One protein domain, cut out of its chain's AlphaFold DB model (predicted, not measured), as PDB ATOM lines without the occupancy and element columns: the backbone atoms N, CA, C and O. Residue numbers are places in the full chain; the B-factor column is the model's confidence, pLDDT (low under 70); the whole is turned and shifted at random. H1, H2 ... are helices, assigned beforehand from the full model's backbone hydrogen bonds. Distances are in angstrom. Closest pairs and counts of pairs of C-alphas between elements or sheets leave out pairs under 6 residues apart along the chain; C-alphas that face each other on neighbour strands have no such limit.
ATOM      1  N   THR A   2     199.671 268.111 290.371       64.75
ATOM      2  CA  THR A   2     199.075 269.407 289.971       64.75
ATOM      3  C   THR A   2     197.568 269.298 289.743       64.75
ATOM      4  O   THR A   2     196.836 270.210 290.099       64.75
ATOM      5  N   VAL A   3     197.098 268.148 289.246       72.44
ATOM      6  CA  VAL A   3     195.679 267.899 288.941       72.44
ATOM      7  C   VAL A   3     194.792 268.009 290.188       72.44
ATOM      8  O   VAL A   3     193.842 268.773 290.170       72.44
ATOM      9  N   TYR A   4     195.147 267.335 291.290       76.25
ATOM     10  CA  TYR A   4     194.383 267.398 292.551       76.25
ATOM     11  C   TYR A   4     194.289 268.823 293.111       76.25
ATOM     12  O   TYR A   4     193.238 269.272 293.549       76.25
ATOM     13  N   ARG A   5     195.399 269.573 293.068       75.44
ATOM     14  CA  ARG A   5     195.430 270.954 293.565       75.44
ATOM     15  C   ARG A   5     194.539 271.880 292.732       75.44
ATOM     16  O   ARG A   5     194.025 272.853 293.261       75.44
ATOM     17  N   HIS A   6     194.398 271.606 291.438       79.38
ATOM     18  CA  HIS A   6     193.617 272.433 290.517       79.38
ATOM     19  C   HIS A   6     192.156 271.979 290.393       79.38
ATOM     20  O   HIS A   6     191.381 272.656 289.730       79.38
ATOM     21  N   SER A   7     191.770 270.853 291.002       77.31
ATOM     22  CA  SER A   7     190.427 270.282 290.853       77.31
ATOM     23  C   SER A   7     189.421 270.743 291.906       77.31
ATOM     24  O   SER A   7     188.300 270.256 291.897       77.31
ATOM     25  N   ASN A   8     189.819 271.627 292.826       80.94
ATOM     26  CA  ASN A   8     188.992 272.117 293.936       80.94
ATOM     27  C   ASN A   8     188.378 271.024 294.841       80.94
ATOM     28  O   ASN A   8     187.415 271.265 295.563       80.94
ATOM     29  N   ILE A   9     188.964 269.820 294.828       84.50
ATOM     30  CA  ILE A   9     188.458 268.661 295.575       84.50
ATOM     31  C   ILE A   9     188.442 268.930 297.084       84.50
ATOM     32  O   ILE A   9     187.538 268.466 297.764       84.50
ATOM     33  N   ASP A  10     189.410 269.677 297.624       86.44
ATOM     34  CA  ASP A  10     189.471 269.942 299.069       86.44
ATOM     35  C   ASP A  10     188.203 270.662 299.585       86.44
ATOM     36  O   ASP A  10     187.721 270.340 300.671       86.44
ATOM     37  N   GLU A  11     187.624 271.583 298.803       85.31
ATOM     38  CA  GLU A  11     186.383 272.290 299.157       85.31
ATOM     39  C   GLU A  11     185.162 271.362 299.061       85.31
ATOM     40  O   GLU A  11     184.333 271.309 299.974       85.31
ATOM     41  N   GLU A  12     185.085 270.550 298.008       85.69
ATOM     42  CA  GLU A  12     184.015 269.562 297.831       85.69
ATOM     43  C   GLU A  12     184.013 268.513 298.954       85.69
ATOM     44  O   GLU A  12     182.968 268.217 299.541       85.69
ATOM     45  N   LEU A  13     185.191 267.995 299.315       88.44
ATOM     46  CA  LEU A  13     185.346 267.035 300.406       88.44
ATOM     47  C   LEU A  13     184.952 267.634 301.757       88.44
ATOM     48  O   LEU A  13     184.344 266.932 302.564       88.44
ATOM     49  N   SER A  14     185.234 268.921 301.982       84.38
ATOM     50  CA  SER A  14     184.849 269.609 303.220       84.38
ATOM     51  C   SER A  14     183.338 269.630 303.444       84.38
ATOM     52  O   SER A  14     182.875 269.453 304.569       84.38
ATOM     53  N   THR A  15     182.572 269.772 302.360       83.94
ATOM     54  CA  THR A  15     181.107 269.813 302.410       83.94
ATOM     55  C   THR A  15     180.516 268.404 302.443       83.94
ATOM     56  O   THR A  15     179.566 268.141 303.174       83.94
ATOM     57  N   THR A  16     181.092 267.479 301.675       87.44
ATOM     58  CA  THR A  16     180.490 266.160 301.416       87.44
ATOM     59  C   THR A  16     180.793 265.133 302.506       87.44
ATOM     60  O   THR A  16     179.996 264.231 302.746       87.44
ATOM     61  N   LEU A  17     181.939 265.244 303.186       91.31
ATOM     62  CA  LEU A  17     182.360 264.262 304.191       91.31
ATOM     63  C   LEU A  17     181.851 264.561 305.605       91.31
ATOM     64  O   LEU A  17     182.180 263.824 306.532       91.31
ATOM     65  N   CYS A  18     181.045 265.605 305.786       89.69
ATOM     66  CA  CYS A  18     180.271 265.798 307.005       89.69
ATOM     67  C   CYS A  18     178.884 265.169 306.813       89.69
ATOM     68  O   CYS A  18     177.971 265.792 306.275       89.69
ATOM     69  N   ILE A  19     178.729 263.912 307.228       89.31
ATOM     70  CA  ILE A  19     177.503 263.133 307.024       89.31
ATOM     71  C   ILE A  19     176.811 262.983 308.376       89.31
ATOM     72  O   ILE A  19     177.378 262.416 309.310       89.31
ATOM     73  N   ASN A  20     175.588 263.508 308.495       90.31
ATOM     74  CA  ASN A  20     174.794 263.481 309.732       90.31
ATOM     75  C   ASN A  20     175.562 264.009 310.964       90.31
ATOM     76  O   ASN A  20     175.487 263.438 312.049       90.31
ATOM     77  N   GLY A  21     176.351 265.075 310.786       88.50
ATOM     78  CA  GLY A  21     177.170 265.676 311.849       88.50
ATOM     79  C   GLY A  21     178.441 264.895 312.205       88.50
ATOM     80  O   GLY A  21     179.181 265.320 313.089       88.50
ATOM     81  N   THR A  22     178.717 263.780 311.524       91.62
ATOM     82  CA  THR A  22     179.952 263.004 311.684       91.62
ATOM     83  C   THR A  22     180.937 263.354 310.574       91.62
ATOM     84  O   THR A  22     180.597 263.297 309.392       91.62
ATOM     85  N   GLN A  23     182.168 263.706 310.954       90.75
ATOM     86  CA  GLN A  23     183.246 263.997 310.011       90.75
ATOM     87  C   GLN A  23     183.937 262.706 309.560       90.75
ATOM     88  O   GLN A  23     184.487 261.968 310.378       90.75
ATOM     89  N   TYR A  24     183.979 262.492 308.249       93.25
ATOM     90  CA  TYR A  24     184.680 261.391 307.596       93.25
ATOM     91  C   TYR A  24     185.925 261.875 306.845       93.25
ATOM     92  O   TYR A  24     186.089 263.064 306.563       93.25
ATOM     93  N   TYR A  25     186.805 260.931 306.513       91.62
ATOM     94  CA  TYR A  25     188.047 261.166 305.777       91.62
ATOM     95  C   TYR A  25     188.210 260.103 304.695       91.62
ATOM     96  O   TYR A  25     187.833 258.946 304.891       91.62
ATOM     97  N   ILE A  26     188.812 260.474 303.568       91.56
ATOM     98  CA  ILE A  26     189.183 259.520 302.522       91.56
ATOM     99  C   ILE A  26     190.566 258.960 302.836       91.56
ATOM    100  O   ILE A  26     191.496 259.710 303.127       91.56
ATOM    101  N   TYR A  27     190.713 257.644 302.722       92.31
ATOM    102  CA  TYR A  27     192.014 256.991 302.742       92.31
ATOM    103  C   TYR A  27     192.556 256.861 301.320       92.31
ATOM    104  O   TYR A  27     192.028 256.112 300.498       92.31
ATOM    105  N   GLY A  28     193.580 257.653 301.021       88.81
ATOM    106  CA  GLY A  28     194.200 257.745 299.711       88.81
ATOM    107  C   GLY A  28     195.388 256.808 299.525       88.81
ATOM    108  O   GLY A  28     195.968 256.280 300.474       88.81
ATOM    109  N   ASP A  29     195.790 256.667 298.264       84.50
ATOM    110  CA  ASP A  29     197.046 256.022 297.889       84.50
ATOM    111  C   ASP A  29     198.260 256.710 298.567       84.50
ATOM    112  O   ASP A  29     198.272 257.943 298.700       84.50
ATOM    113  N   PRO A  30     199.306 255.959 298.967       83.12
ATOM    114  CA  PRO A  30     200.514 256.516 299.580       83.12
ATOM    115  C   PRO A  30     201.181 257.669 298.808       83.12
ATOM    116  O   PRO A  30     201.852 258.503 299.432       83.12
ATOM    117  N   VAL A  31     201.003 257.743 297.480       82.25
ATOM    118  CA  VAL A  31     201.555 258.817 296.633       82.25
ATOM    119  C   VAL A  31     200.849 260.160 296.810       82.25
ATOM    120  O   VAL A  31     201.419 261.195 296.453       82.25
ATOM    121  N   TYR A  32     199.633 260.185 297.363       82.38
ATOM    122  CA  TYR A  32     198.975 261.443 297.691       82.38
ATOM    123  C   TYR A  32     199.688 262.124 298.862       82.38
ATOM    124  O   TYR A  32     200.279 261.493 299.741       82.38
ATOM    125  N   VAL A  33     199.670 263.452 298.876       83.69
ATOM    126  CA  VAL A  33     200.092 264.214 300.056       83.69
ATOM    127  C   VAL A  33     198.897 264.309 300.996       83.69
ATOM    128  O   VAL A  33     197.772 264.458 300.530       83.69
ATOM    129  N   ILE A  34     199.150 264.243 302.303       86.44
ATOM    130  CA  ILE A  34     198.114 264.423 303.325       86.44
ATOM    131  C   ILE A  34     197.427 265.786 303.128       86.44
ATOM    132  O   ILE A  34     198.081 266.807 302.861       86.44
ATOM    133  N   ARG A  35     196.098 265.788 303.233       87.81
ATOM    134  CA  ARG A  35     195.217 266.962 303.139       87.81
ATOM    135  C   ARG A  35     194.174 266.909 304.259       87.81
ATOM    136  O   ARG A  35     194.018 265.846 304.856       87.81
ATOM    137  N   PRO A  36     193.445 268.008 304.535       88.12
ATOM    138  CA  PRO A  36     192.461 268.049 305.618       88.12
ATOM    139  C   PRO A  36     191.461 266.887 305.603       88.12
ATOM    140  O   PRO A  36     191.126 266.380 306.663       88.12
ATOM    141  N   TYR A  37     191.056 266.416 304.420       90.50
ATOM    142  CA  TYR A  37     190.071 265.339 304.265       90.50
ATOM    143  C   TYR A  37     190.602 264.097 303.528       90.50
ATOM    144  O   TYR A  37     189.837 263.185 303.208       90.50
ATOM    145  N   LEU A  38     191.913 264.050 303.264       89.88
ATOM    146  CA  LEU A  38     192.595 262.931 302.615       89.88
ATOM    147  C   LEU A  38     193.772 262.493 303.484       89.88
ATOM    148  O   LEU A  38     194.819 263.149 303.534       89.88
ATOM    149  N   ILE A  39     193.589 261.364 304.152       92.19
ATOM    150  CA  ILE A  39     194.625 260.692 304.928       92.19
ATOM    151  C   ILE A  39     195.267 259.586 304.090       92.19
ATOM    152  O   ILE A  39     194.753 259.194 303.044       92.19
ATOM    153  N   LYS A  40     196.411 259.081 304.537       91.50
ATOM    154  CA  LYS A  40     197.120 257.968 303.900       91.50
ATOM    155  C   LYS A  40     197.832 257.141 304.960       91.50
ATOM    156  O   LYS A  40     197.793 257.498 306.136       91.50
ATOM    157  N   SER A  41     198.501 256.070 304.546       91.62
ATOM    158  CA  SER A  41     199.327 255.275 305.452       91.62
ATOM    159  C   SER A  41     200.357 256.129 306.199       91.62
ATOM    160  O   SER A  41     201.017 257.005 305.632       91.62
TER     161      SER A  41
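This is residues 2 to 41 of the 133 residues of the protein "DDE Tnp4 domain-containing protein" of Gracilariopsis chorda (UniProt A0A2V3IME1). This is a flat piece with little regular structure: two short helices, H1 and H2, follow one another along one long edge, and the long stretch of residues 17 to 41 folds back and loops alongside them. Of the 40 residues printed, 12 are in named elements, under half; the order is H1, H2, with no named strand, and the class is all helix. It is only just compact, close to loose, with a radius of gyration of the C-alphas of 10.5 A and spans of 31 by 23 by 11 A.

H2, the longest helix, covers residues 9 to 16, 10.2 A from C-alpha 9 at (188.458, 268.661, 295.575) to C-alpha 16 at (180.490, 266.160, 301.416). H1 covers residues 3 to 6, 5.2 A, from C-alpha 3 at (195.679, 267.899, 288.941).

H2 and H1 meet only through their link, a tight one of 2 residues. In H2 every O i to N i+4 pair is within hydrogen-bond range; H1 is too short for such a pair, and its one O i to N i+3 pair is within range. Residues 18 to 19 pair with 22 to 23, antiparallel, and residues 26 to 27 with 38 to 39, parallel.

The C-alphas of Thr 2 and Asn 20 are the two farthest apart, 31.9 A. The printed part has no cut. Mean pLDDT of the printed part is 85.9, with residue 2 under 70.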